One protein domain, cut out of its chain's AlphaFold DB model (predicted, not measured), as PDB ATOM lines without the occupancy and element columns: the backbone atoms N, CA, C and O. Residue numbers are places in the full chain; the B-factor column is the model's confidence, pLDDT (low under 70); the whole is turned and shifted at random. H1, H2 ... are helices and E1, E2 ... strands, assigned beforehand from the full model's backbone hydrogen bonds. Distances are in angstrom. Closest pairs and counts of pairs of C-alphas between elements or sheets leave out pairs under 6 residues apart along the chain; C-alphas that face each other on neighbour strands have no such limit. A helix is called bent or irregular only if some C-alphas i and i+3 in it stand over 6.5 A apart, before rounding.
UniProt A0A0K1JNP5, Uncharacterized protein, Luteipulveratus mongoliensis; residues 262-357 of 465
ATOM      1  N   ALA A 262      33.659  83.206 229.484       94.31
ATOM      2  CA  ALA A 262      34.875  83.126 230.299       94.31
ATOM      3  C   ALA A 262      34.611  83.488 231.771       94.31
ATOM      4  O   ALA A 262      34.006  84.534 232.025       94.31
ATOM      5  N   ARG A 263      35.088  82.681 232.726       92.69
ATOM      6  CA  ARG A 263      35.063  82.967 234.176       92.69
ATOM      7  C   ARG A 263      36.410  82.668 234.806       92.69
ATOM      8  O   ARG A 263      36.984  81.617 234.541       92.69
ATOM      9  N   ALA A 264      36.908  83.565 235.644       91.88
ATOM     10  CA  ALA A 264      38.084  83.298 236.464       91.88
ATOM     11  C   ALA A 264      38.115  84.223 237.686       91.88
ATOM     12  O   ALA A 264      37.622  85.350 237.592       91.88
ATOM     13  N   PRO A 265      38.781  83.838 238.784       90.12
ATOM     14  CA  PRO A 265      39.140  84.775 239.841       90.12
ATOM     15  C   PRO A 265      39.888  85.997 239.286       90.12
ATOM     16  O   PRO A 265      40.710  85.873 238.369       90.12
ATOM     17  N   TYR A 266      39.650  87.178 239.864       90.75
ATOM     18  CA  TYR A 266      40.261  88.448 239.446       90.75
ATOM     19  C   TYR A 266      41.785  88.367 239.273       90.75
ATOM     20  O   TYR A 266      42.327  88.870 238.289       90.75
ATOM     21  N   SER A 267      42.476  87.681 240.186       89.00
ATOM     22  CA  SER A 267      43.934  87.497 240.153       89.00
ATOM     23  C   SER A 267      44.431  86.658 238.965       89.00
ATOM     24  O   SER A 267      45.599  86.757 238.583       89.00
ATOM     25  N   LEU A 268      43.561  85.838 238.365       90.75
ATOM     26  CA  LEU A 268      43.893  84.907 237.285       90.75
ATOM     27  C   LEU A 268      43.414  85.384 235.916       90.75
ATOM     28  O   LEU A 268      44.017  85.026 234.905       90.75
ATOM     29  N   PHE A 269      42.347  86.177 235.860       92.88
ATOM     30  CA  PHE A 269      41.605  86.427 234.625       92.88
ATOM     31  C   PHE A 269      42.480  86.912 233.455       92.88
ATOM     32  O   PHE A 269      42.422  86.360 232.353       92.88
ATOM     33  N   SER A 270      43.360  87.895 233.685       91.12
ATOM     34  CA  SER A 270      44.213  88.456 232.624       91.12
ATOM     35  C   SER A 270      45.203  87.444 232.029       91.12
ATOM     36  O   SER A 270      45.545  87.556 230.843       91.12
ATOM     37  N   ARG A 271      45.640  86.451 232.819       91.50
ATOM     38  CA  ARG A 271      46.571  85.390 232.395       91.50
ATOM     39  C   ARG A 271      45.857  84.144 231.862       91.50
ATOM     40  O   ARG A 271      46.379  83.506 230.951       91.50
ATOM     41  N   ALA A 272      44.666  83.842 232.374       92.25
ATOM     42  CA  ALA A 272      43.949  82.607 232.084       92.25
ATOM     43  C   ALA A 272      43.548  82.457 230.615       92.25
ATOM     44  O   ALA A 272      43.812  81.433 229.993       92.25
ATOM     45  N   PHE A 273      42.977  83.505 230.026       93.25
ATOM     46  CA  PHE A 273      42.440  83.448 228.666       93.25
ATOM     47  C   PHE A 273      43.471  83.907 227.629       93.25
ATOM     48  O   PHE A 273      43.255  84.851 226.870       93.25
ATOM     49  N   THR A 274      44.622  83.230 227.624       91.44
ATOM     50  CA  THR A 274      45.728  83.398 226.663       91.44
ATOM     51  C   THR A 274      45.974  82.127 225.852       91.44
ATOM     52  O   THR A 274      45.484  81.054 226.198       91.44
ATOM     53  N   GLY A 275      46.724  82.240 224.748       91.94
ATOM     54  CA  GLY A 275      47.196  81.094 223.964       91.94
ATOM     55  C   GLY A 275      46.086  80.098 223.611       91.94
ATOM     56  O   GLY A 275      45.084  80.459 222.998       91.94
ATOM     57  N   ARG A 276      46.246  78.839 224.031       91.25
ATOM     58  CA  ARG A 276      45.274  77.768 223.766       91.25
ATOM     59  C   ARG A 276      43.901  78.028 224.393       91.25
ATOM     60  O   ARG A 276      42.887  77.751 223.756       91.25
ATOM     61  N   ALA A 277      43.862  78.579 225.609       92.25
ATOM     62  CA  ALA A 277      42.616  78.886 226.319       92.25
ATOM     63  C   ALA A 277      41.827  79.980 225.605       92.25
ATOM     64  O   ALA A 277      40.608  79.891 225.489       92.25
ATOM     65  N   ARG A 278      42.532  80.966 225.037       94.38
ATOM     66  CA  ARG A 278      41.932  81.976 224.159       94.38
ATOM     67  C   ARG A 278      41.286  81.337 222.926       94.38
ATOM     68  O   ARG A 278      40.130  81.634 222.649       94.38
ATOM     69  N   THR A 279      42.003  80.450 222.233       94.88
ATOM     70  CA  THR A 279      41.493  79.755 221.037       94.88
ATOM     71  C   THR A 279      40.265  78.899 221.347       94.88
ATOM     72  O   THR A 279      39.298  78.916 220.586       94.88
ATOM     73  N   LEU A 280      40.278  78.165 222.464       95.56
ATOM     74  CA  LEU A 280      39.116  77.396 222.912       95.56
ATOM     75  C   LEU A 280      37.932  78.322 223.223       95.56
ATOM     76  O   LEU A 280      36.824  78.069 222.757       95.56
ATOM     77  N   LEU A 281      38.170  79.411 223.955       95.88
ATOM     78  CA  LEU A 281      37.145  80.397 224.290       95.88
ATOM     79  C   LEU A 281      36.502  81.024 223.042       95.88
ATOM     80  O   LEU A 281      35.282  81.168 223.005       95.88
ATOM     81  N   ASP A 282      37.293  81.365 222.019       94.94
ATOM     82  CA  ASP A 282      36.779  81.889 220.744       94.94
ATOM     83  C   ASP A 282      35.838  80.907 220.048       94.94
ATOM     84  O   ASP A 282      34.782  81.303 219.555       94.94
ATOM     85  N   ALA A 283      36.190  79.619 220.042       95.25
ATOM     86  CA  ALA A 283      35.320  78.588 219.493       95.25
ATOM     87  C   ALA A 283      34.019  78.477 220.306       95.25
ATOM     88  O   ALA A 283      32.929  78.497 219.734       95.25
ATOM     89  N   LEU A 284      34.124  78.420 221.637       95.44
ATOM     90  CA  LEU A 284      32.987  78.236 222.544       95.44
ATOM     91  C   LEU A 284      32.011  79.419 222.556       95.44
ATOM     92  O   LEU A 284      30.811  79.198 222.673       95.44
ATOM     93  N   VAL A 285      32.487  80.656 222.375       93.94
ATOM     94  CA  VAL A 285      31.634  81.859 222.275       93.94
ATOM     95  C   VAL A 285      30.571  81.734 221.180       93.94
ATOM     96  O   VAL A 285      29.491  82.309 221.297       93.94
ATOM     97  N   THR A 286      30.874  80.989 220.116       93.19
ATOM     98  CA  THR A 286      29.965  80.803 218.977       93.19
ATOM     99  C   THR A 286      28.998  79.635 219.152       93.19
ATOM    100  O   THR A 286      28.087  79.484 218.341       93.19
ATOM    101  N   VAL A 287      29.174  78.814 220.192       95.12
ATOM    102  CA  VAL A 287      28.354  77.627 220.444       95.12
ATOM    103  C   VAL A 287      27.124  78.017 221.268       95.12
ATOM    104  O   VAL A 287      27.256  78.360 222.447       95.12
ATOM    105  N   PRO A 288      25.902  77.925 220.709       91.44
ATOM    106  CA  PRO A 288      24.692  78.157 221.481       91.44
ATOM    107  C   PRO A 288      24.591  77.151 222.627       91.44
ATOM    108  O   PRO A 288      24.780  75.956 222.429       91.44
ATOM    109  N   GLY A 289      24.270  77.639 223.821       90.88
ATOM    110  CA  GLY A 289      24.083  76.795 224.995       90.88
ATOM    111  C   GLY A 289      25.340  76.530 225.817       90.88
ATOM    112  O   GLY A 289      25.199  75.984 226.907       90.88
ATOM    113  N   VAL A 290      26.525  76.971 225.381       94.19
ATOM    114  CA  VAL A 290      27.686  77.106 226.275       94.19
ATOM    115  C   VAL A 290      27.524  78.383 227.091       94.19
ATOM    116  O   VAL A 290      27.364  79.473 226.542       94.19
ATOM    117  N   THR A 291      27.548  78.247 228.412       89.75
ATOM    118  CA  THR A 291      27.356  79.363 229.346       89.75
ATOM    119  C   THR A 291      28.636  79.736 230.073       89.75
ATOM    120  O   THR A 291      28.751  80.872 230.539       89.75
ATOM    121  N   GLU A 292      29.595  78.809 230.151       92.31
ATOM    122  CA  GLU A 292      30.805  78.998 230.938       92.31
ATOM    123  C   GLU A 292      32.027  78.247 230.400       92.31
ATOM    124  O   GLU A 292      31.912  77.110 229.952       92.31
ATOM    125  N   LEU A 293      33.198  78.871 230.514       94.00
ATOM    126  CA  LEU A 293      34.525  78.265 230.501       94.00
ATOM    127  C   LEU A 293      35.263  78.800 231.731       94.00
ATOM    128  O   LEU A 293      35.589  79.994 231.775       94.00
ATOM    129  N   ARG A 294      35.494  77.940 232.721       92.06
ATOM    130  CA  ARG A 294      36.049  78.331 234.017       92.06
ATOM    131  C   ARG A 294      37.558  78.119 234.048       92.06
ATOM    132  O   ARG A 294      38.073  77.134 233.526       92.06
ATOM    133  N   ALA A 295      38.250  79.088 234.638       91.12
ATOM    134  CA  ALA A 295      39.650  78.993 234.999       91.12
ATOM    135  C   ALA A 295      39.793  79.068 236.518       91.12
ATOM    136  O   ALA A 295      39.317  80.027 237.131       91.12
ATOM    137  N   GLU A 296      40.490  78.105 237.104       86.81
ATOM    138  CA  GLU A 296      40.732  78.032 238.546       86.81
ATOM    139  C   GLU A 296      42.239  78.076 238.851       86.81
ATOM    140  O   GLU A 296      43.086  77.951 237.958       86.81
ATOM    141  N   ASP A 297      42.578  78.328 240.119       81.00
ATOM    142  CA  ASP A 297      43.949  78.178 240.608       81.00
ATOM    143  C   ASP A 297      44.113  76.768 241.165       81.00
ATOM    144  O   ASP A 297      43.544  76.440 242.207       81.00
ATOM    145  N   ASN A 298      44.910  75.948 240.489       76.50
ATOM    146  CA  ASN A 298      45.328  74.660 241.009       76.50
ATOM    147  C   ASN A 298      46.825  74.701 241.321       76.50
ATOM    148  O   ASN A 298      47.676  74.640 240.430       76.50
ATOM    149  N   SER A 299      47.160  74.790 242.609       74.69
ATOM    150  CA  SER A 299      48.548  74.737 243.086       74.69
ATOM    151  C   SER A 299      49.471  75.785 242.428       74.69
ATOM    152  O   SER A 299      50.586  75.466 242.008       74.69
ATOM    153  N   ASN A 300      49.021  77.045 242.345       68.94
ATOM    154  CA  ASN A 300      49.694  78.185 241.700       68.94
ATOM    155  C   ASN A 300      49.777  78.111 240.165       68.94
ATOM    156  O   ASN A 300      50.578  78.827 239.549       68.94
ATOM    157  N   LYS A 301      48.965  77.268 239.521       77.94
ATOM    158  CA  LYS A 301      48.828  77.209 238.063       77.94
ATOM    159  C   LYS A 301      47.400  77.543 237.670       77.94
ATOM    160  O   LYS A 301      46.453  77.103 238.302       77.94
ATOM    161  N   VAL A 302      47.262  78.311 236.590       83.31
ATOM    162  CA  VAL A 302      45.956  78.489 235.955       83.31
ATOM    163  C   VAL A 302      45.599  77.184 235.261       83.31
ATOM    164  O   VAL A 302      46.317  76.765 234.349       83.31
ATOM    165  N   GLU A 303      44.482  76.595 235.655       86.81
ATOM    166  CA  GLU A 303      43.907  75.438 234.987       86.81
ATOM    167  C   GLU A 303      42.582  75.827 234.331       86.81
ATOM    168  O   GLU A 303      41.796  76.574 234.909       86.81
ATOM    169  N   ILE A 304      42.373  75.365 233.098       89.38
ATOM    170  CA  ILE A 304      41.074  75.422 232.426       89.38
ATOM    171  C   ILE A 304      40.567  73.985 232.414       89.38
ATOM    172  O   ILE A 304      41.053  73.177 231.621       89.38
ATOM    173  N   ASP A 305      39.650  73.663 233.312       83.69
ATOM    174  CA  ASP A 305      39.237  72.286 233.580       83.69
ATOM    175  C   ASP A 305      37.740  72.052 233.379       83.69
ATOM    176  O   ASP A 305      37.331  70.898 233.270       83.69
ATOM    177  N   ARG A 306      36.922  73.112 233.297       91.25
ATOM    178  CA  ARG A 306      35.459  73.005 233.280       91.25
ATOM    179  C   ARG A 306      34.793  73.915 232.248       91.25
ATOM    180  O   ARG A 306      35.067  75.113 232.148       91.25
ATOM    181  N   ILE A 307      33.838  73.340 231.521       94.50
ATOM    182  CA  ILE A 307      32.878  74.034 230.657       94.50
ATOM    183  C   ILE A 307      31.477  73.794 231.207       94.50
ATOM    184  O   ILE A 307      31.129  72.664 231.534       94.50
ATOM    185  N   THR A 308      30.639  74.823 231.241       94.12
ATOM    186  CA  THR A 308      29.221  74.667 231.584       94.12
ATOM    187  C   THR A 308      28.354  74.866 230.354       94.12
ATOM    188  O   THR A 308      28.550  75.799 229.567       94.12
ATOM    189  N   VAL A 309      27.376  73.979 230.200       94.88
ATOM    190  CA  VAL A 309      26.394  73.985 229.121       94.88
ATOM    191  C   VAL A 309      24.986  73.884 229.692       94.88
ATOM    192  O   VAL A 309      24.770  73.290 230.743       94.88
ATOM    193  N   ARG A 310      24.007  74.440 228.982       91.94
ATOM    194  CA  ARG A 310      22.598  74.431 229.412       91.94
ATOM    195  C   ARG A 310      21.757  73.330 228.769       91.94
ATOM    196  O   ARG A 310      20.669  73.025 229.245       91.94
ATOM    197  N   ASP A 311      22.218  72.805 227.635       92.31
ATOM    198  CA  ASP A 311      21.444  71.926 226.768       92.31
ATOM    199  C   ASP A 311      22.348  71.000 225.935       92.31
ATOM    200  O   ASP A 311      23.583  71.082 225.950       92.31
ATOM    201  N   ARG A 312      21.705  70.097 225.190       93.38
ATOM    202  CA  ARG A 312      22.366  69.128 224.317       93.38
ATOM    203  C   ARG A 312      23.183  69.784 223.203       93.38
ATOM    204  O   ARG A 312      24.246  69.271 222.858       93.38
ATOM    205  N   ALA A 313      22.697  70.876 222.613       94.31
ATOM    206  CA  ALA A 313      23.404  71.552 221.529       94.31
ATOM    207  C   ALA A 313      24.710  72.176 222.044       94.31
ATOM    208  O   ALA A 313      25.761  71.994 221.425       94.31
ATOM    209  N   GLY A 314      24.651  72.803 223.221       94.81
ATOM    210  CA  GLY A 314      25.805  73.312 223.948       94.81
ATOM    211  C   GLY A 314      26.818  72.214 224.243       94.81
ATOM    212  O   GLY A 314      27.998  72.390 223.958       94.81
ATOM    213  N   TYR A 315      26.365  71.054 224.726       94.56
ATOM    214  CA  TYR A 315      27.238  69.904 224.970       94.56
ATOM    215  C   TYR A 315      27.960  69.420 223.714       94.56
ATOM    216  O   TYR A 315      29.187  69.338 223.698       94.56
ATOM    217  N   LEU A 316      27.217  69.126 222.644       93.75
ATOM    218  CA  LEU A 316      27.804  68.609 221.406       93.75
ATOM    219  C   LEU A 316      28.784  69.615 220.786       93.75
ATOM    220  O   LEU A 316      29.860  69.229 220.324       93.75
ATOM    221  N   GLY A 317      28.445  70.907 220.820       95.06
ATOM    222  CA  GLY A 317      29.337  71.967 220.363       95.06
ATOM    223  C   GLY A 317      30.578  72.129 221.245       95.06
ATOM    224  O   GLY A 317      31.680  72.268 220.714       95.06
ATOM    225  N   ALA A 318      30.437  72.033 222.571       95.38
ATOM    226  CA  ALA A 318      31.557  72.064 223.508       95.38
ATOM    227  C   ALA A 318      32.513  70.885 223.286       95.38
ATOM    228  O   ALA A 318      33.714  71.095 223.138       95.38
ATOM    229  N   VAL A 319      31.993  69.658 223.169       93.94
ATOM    230  CA  VAL A 319      32.786  68.456 222.863       93.94
ATOM    231  C   VAL A 319      33.579  68.640 221.568       93.94
ATOM    232  O   VAL A 319      34.784  68.378 221.537       93.94
ATOM    233  N   ALA A 320      32.934  69.126 220.505       93.44
ATOM    234  CA  ALA A 320      33.594  69.374 219.226       93.44
ATOM    235  C   ALA A 320      34.707  70.433 219.342       93.44
ATOM    236  O   ALA A 320      35.810  70.229 218.826       93.44
ATOM    237  N   ALA A 321      34.448  71.535 220.053       94.94
ATOM    238  CA  ALA A 321      35.426  72.597 220.276       94.94
ATOM    239  C   ALA A 321      36.630  72.109 221.098       94.94
ATOM    240  O   ALA A 321      37.775  72.347 220.706       94.94
ATOM    241  N   VAL A 322      36.392  71.370 222.186       93.88
ATOM    242  CA  VAL A 322      37.446  70.804 223.043       93.88
ATOM    243  C   VAL A 322      38.306  69.822 222.254       93.88
ATOM    244  O   VAL A 322      39.525  69.974 222.219       93.88
ATOM    245  N   ARG A 323      37.703  68.870 221.531       91.44
ATOM    246  CA  ARG A 323      38.460  67.898 220.719       91.44
ATOM    247  C   ARG A 323      39.352  68.575 219.681       91.44
ATOM    248  O   ARG A 323      40.473  68.133 219.458       91.44
ATOM    249  N   LYS A 324      38.874  69.662 219.072       92.94
ATOM    250  CA  LYS A 324      39.604  70.386 218.029       92.94
ATOM    251  C   LYS A 324      40.702  71.305 218.570       92.94
ATOM    252  O   LYS A 324      41.771  71.381 217.975       92.94
ATOM    253  N   HIS A 325      40.439  72.031 219.653       92.12
ATOM    254  CA  HIS A 325      41.291  73.140 220.102       92.12
ATOM    255  C   HIS A 325      42.027  72.860 221.422       92.12
ATOM    256  O   HIS A 325      43.094  73.424 221.673       92.12
ATOM    257  N   TRP A 326      41.500  71.952 222.244       90.31
ATOM    258  CA  TRP A 326      42.052  71.555 223.544       90.31
ATOM    259  C   TRP A 326      42.698  70.162 223.551       90.31
ATOM    260  O   TRP A 326      43.396  69.811 224.494       90.31
ATOM    261  N   GLY A 327      42.553  69.388 222.473       83.00
ATOM    262  CA  GLY A 327      43.283  68.135 222.268       83.00
ATOM    263  C   GLY A 327      43.042  67.090 223.362       83.00
ATOM    264  O   GLY A 327      41.887  66.805 223.689       83.00
ATOM    265  N   ASP A 328      44.133  66.475 223.846       73.50
ATOM    266  CA  ASP A 328      44.119  65.300 224.730       73.50
ATOM    267  C   ASP A 328      43.864  65.544 226.216       73.50
ATOM    268  O   ASP A 328      43.598  64.590 226.949       73.50
ATOM    269  N   ASP A 329      43.840  66.805 226.631       79.75
ATOM    270  CA  ASP A 329      43.732  67.156 228.039       79.75
ATOM    271  C   ASP A 329      42.314  66.937 228.575       79.75
ATOM    272  O   ASP A 329      41.307  67.073 227.866       79.75
ATOM    273  N   TYR A 330      42.244  66.575 229.855       82.88
ATOM    274  CA  TYR A 330      40.986  66.378 230.556       82.88
ATOM    275  C   TYR A 330      40.225  67.709 230.663       82.88
ATOM    276  O   TYR A 330      40.806  68.738 230.990       82.88
ATOM    277  N   MET A 331      38.930  67.682 230.347       90.62
ATOM    278  CA  MET A 331      38.030  68.835 230.421       90.62
ATOM    279  C   MET A 331      36.649  68.334 230.822       90.62
ATOM    280  O   MET A 331      36.023  67.577 230.065       90.62
ATOM    281  N   LEU A 332      36.197  68.755 231.997       92.31
ATOM    282  CA  LEU A 332      34.850  68.546 232.497       92.31
ATOM    283  C   LEU A 332      33.853  69.377 231.694       92.31
ATOM    284  O   LEU A 332      34.123  70.510 231.293       92.31
ATOM    285  N   ILE A 333      32.683  68.799 231.461       94.38
ATOM    286  CA  ILE A 333      31.532  69.471 230.879       94.38
ATOM    287  C   ILE A 333      30.336  69.217 231.789       94.38
ATOM    288  O   ILE A 333      29.877  68.079 231.913       94.38
ATOM    289  N   ASP A 334      29.831  70.291 232.381       94.19
ATOM    290  CA  ASP A 334      28.708  70.276 233.309       94.19
ATOM    291  C   ASP A 334      27.429  70.736 232.611       94.19
ATOM    292  O   ASP A 334      27.377  71.822 232.029       94.19
ATOM    293  N   LEU A 335      26.376  69.925 232.700       93.12
ATOM    294  CA  LEU A 335      25.016  70.325 232.366       93.12
ATOM    295  C   LEU A 335      24.414  71.087 233.546       93.12
ATOM    296  O   LEU A 335      24.027  70.478 234.540       93.12
ATOM    297  N   VAL A 336      24.263  72.399 233.416       90.19
ATOM    298  CA  VAL A 336      23.571  73.242 234.398       90.19
ATOM    299  C   VAL A 336      22.353  73.852 233.717       90.19
ATOM    300  O   VAL A 336      22.463  74.732 232.863       90.19
ATOM    301  N   ARG A 337      21.164  73.360 234.073       78.50
ATOM    302  CA  ARG A 337      19.898  73.799 233.458       78.50
ATOM    303  C   ARG A 337      19.430  75.146 233.984       78.50
ATOM    304  O   ARG A 337      18.894  75.959 233.233       78.50
ATOM    305  N   ARG A 338      19.568  75.349 235.292       72.88
ATOM    306  CA  ARG A 338      19.064  76.540 235.967       72.88
ATOM    307  C   ARG A 338      20.218  77.495 236.191       72.88
ATOM    308  O   ARG A 338      21.241  77.072 236.727       72.88
ATOM    309  N   PRO A 339      20.077  78.767 235.793       63.59
ATOM    310  CA  PRO A 339      21.077  79.742 236.159       63.59
ATOM    311  C   PRO A 339      21.160  79.797 237.692       63.59
ATOM    312  O   PRO A 339      20.129  79.687 238.365       63.59
ATOM    313  N   PRO A 340      22.366  79.959 238.250       65.25
ATOM    314  CA  PRO A 340      22.533  80.193 239.678       65.25
ATOM    315  C   PRO A 340      21.684  81.390 240.129       65.25
ATOM    316  O   PRO A 340      21.398  82.305 239.349       65.25
ATOM    317  N   LYS A 341      21.346  81.435 241.423       61.28
ATOM    318  CA  LYS A 341      20.667  82.595 242.032       61.28
ATOM    319  C   LYS A 341      21.446  83.903 241.807       61.28
ATOM    320  O   LYS A 341      20.832  84.970 241.752       61.28
ATOM    321  N   TYR A 342      22.772  83.808 241.664       61.91
ATOM    322  CA  TYR A 342      23.689  84.923 241.446       61.91
ATOM    323  C   TYR A 342      24.664  84.639 240.293       61.91
ATOM    324  O   TYR A 342      25.244  83.562 240.193       61.91
ATOM    325  N   VAL A 343      24.859  85.624 239.417       60.53
ATOM    326  CA  VAL A 343      25.695  85.531 238.207       60.53
ATOM    327  C   VAL A 343      27.170  85.296 238.558       60.53
ATOM    328  O   VAL A 343      27.815  86.226 239.001       60.53
ATOM    329  N   GLY A 344      27.725  84.102 238.344       58.03
ATOM    330  CA  GLY A 344      29.117  83.770 238.718       58.03
ATOM    331  C   GLY A 344      29.233  82.822 239.914       58.03
ATOM    332  O   GLY A 344      30.313  82.341 240.233       58.03
ATOM    333  N   GLN A 345      28.113  82.472 240.551       67.00
ATOM    334  CA  GLN A 345      28.065  81.223 241.306       67.00
ATOM    335  C   GLN A 345      27.932  80.054 240.333       67.00
ATOM    336  O   GLN A 345      27.215  80.147 239.337       67.00
ATOM    337  N   GLN A 346      28.596  78.941 240.617       67.50
ATOM    338  CA  GLN A 346      28.360  77.723 239.856       67.50
ATOM    339  C   GLN A 346      26.957  77.204 240.196       67.50
ATOM    340  O   GLN A 346      26.620  77.031 241.366       67.50
ATOM    341  N   GLY A 347      26.116  77.015 239.177       71.69
ATOM    342  CA  GLY A 347      24.834  76.339 239.365       71.69
ATOM    343  C   GLY A 347      25.046  74.851 239.634       71.69
ATOM    344  O   GLY A 347      26.082  74.291 239.272       71.69
ATOM    345  N   GLU A 348      24.062  74.206 240.251       81.62
ATOM    346  CA  GLU A 348      24.136  72.771 240.497       81.62
ATOM    347  C   GLU A 348      24.138  72.001 239.171       81.62
ATOM    348  O   GLU A 348      23.280  72.198 238.300       81.62
ATOM    349  N   ALA A 349      25.156  71.159 238.995       87.12
ATOM    350  CA  ALA A 349      25.286  70.337 237.809       87.12
ATOM    351  C   ALA A 349      24.268  69.197 237.876       87.12
ATOM    352  O   ALA A 349      24.349  68.313 238.727       87.12
ATOM    353  N   VAL A 350      23.352  69.179 236.910       89.44
ATOM    354  CA  VAL A 350      22.466  68.036 236.668       89.44
ATOM    355  C   VAL A 350      23.302  66.830 236.275       89.44
ATOM    356  O   VAL A 350      22.997  65.713 236.666       89.44
ATOM    357  N   PHE A 351      24.357  67.036 235.490       91.25
ATOM    358  CA  PHE A 351      25.274  65.969 235.132       91.25
ATOM    359  C   PHE A 351      26.645  66.526 234.769       91.25
ATOM    360  O   PHE A 351      26.744  67.442 233.954       91.25
ATOM    361  N   SER A 352      27.691  65.923 235.320       90.50
ATOM    362  CA  SER A 352      29.080  66.212 234.977       90.50
ATOM    363  C   SER A 352      29.672  65.056 234.184       90.50
ATOM    364  O   SER A 352      29.613  63.895 234.589       90.50
ATOM    365  N   THR A 353      30.264  65.371 233.039       89.81
ATOM    366  CA  THR A 353      31.019  64.409 232.235       89.81
ATOM    367  C   THR A 353      32.291  65.055 231.707       89.81
ATOM    368  O   THR A 353      32.667  66.130 232.152       89.81
ATOM    369  N   HIS A 354      32.980  64.422 230.766       87.88
ATOM    370  CA  HIS A 354      34.149  64.999 230.114       87.88
ATOM    371  C   HIS A 354      34.010  64.964 228.590       87.88
ATOM    372  O   HIS A 354      33.281  64.146 228.029       87.88
ATOM    373  N   ALA A 355      34.762  65.811 227.883       84.75
ATOM    374  CA  ALA A 355      34.714  65.901 226.413       84.75
ATOM    375  C   ALA A 355      35.120  64.606 225.668       84.75
ATOM    376  O   ALA A 355      34.986  64.476 224.445       84.75
ATOM    377  N   ARG A 356      35.666  63.646 226.414       83.69
ATOM    378  CA  ARG A 356      36.151  62.341 225.948       83.69
ATOM    379  C   ARG A 356      35.374  61.187 226.567       83.69
ATOM    380  O   ARG A 356      35.908  60.084 226.659       83.69
ATOM    381  N   ALA A 357      34.174  61.462 227.075       81.94
ATOM    382  CA  ALA A 357      33.309  60.434 227.625       81.94
ATOM    383  C   ALA A 357      33.152  59.304 226.607       81.94
ATOM    384  O   ALA A 357      33.124  59.536 225.395       81.94
TER     385      ALA A 357
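This is residues 262 to 357 of the 465 residues of an uncharacterized protein of Luteipulveratus mongoliensis (UniProt A0A0K1JNP5). A strongly twisted sheet, with the long hairpin E2 and E3 in its middle, is covered on one face by H1, H2 and H3, in two layers, helices on one face of a sheet. H2 and H3 lie side by side; a long loop, residues 336 to 350, joins E4 to E5. The 96 printed residues run E1 H1 H2 E2 E3 H3 E4 E5, a mixed class of helices and strands; the mixed sheet has the order E1 E2 E3 E4 E5. The whole is compact, radius of gyration of the C-alphas 12.4 A, spanning 32 by 31 by 23 A.

In the sheet, E2 is residues 290 to 298, 23.1 A, and E3 301 to 309, 24.4 A; E1 is 262 to 265, from C-alpha (34.875, 83.126, 230.299), E4 332 to 335, and E5 351 to 354, ending at C-alpha (34.149, 64.999, 230.114). H1 is 266 to 272, H2 275 to 285, 15.7 A, and H3 312 to 326, 19.9 A. H1 is irregular: C-alphas 267 and 270 are 7.6 A apart.

E2 and E3 are antiparallel, N 294 to O 306 2.9 A; E4 and E5, also a hairpin, have N 333 to O 353 at 2.8 A. E1 and E2 are parallel, N 263 to O 293 2.9 A, as are E3 and E4, N 307 to O 332 2.9 A. Two strand-helix-strand units, parallel neighbour strands with helices between, are E1, H1 H2, E2, with a left-handed crossover, and E3, H3, E4, right-handed. H3, height over the sheet 9.3 A, is over E3 and E4; H2, at 9.5 A, is over E2; H1, at 6.0 A, is only just over E1, with 3 of its C-alphas. H2 and H3 touch, closest C-alphas Leu 280 and His 325 at 5.5 A, at a shallow tilt of 21 degrees, opposite ways. Every O i to N i+4 pair is within hydrogen-bond range in H2 and H3; H1 has 1 of 3, and 2 of 4 O i to N i+3.

The farthest C-alphas, Asp 328 and Lys 341, are 33.9 A apart. The printed part has no cut, and E4 to E5 is its one long link. pLDDT is under 70 at residue 300 and residues 339 to 346.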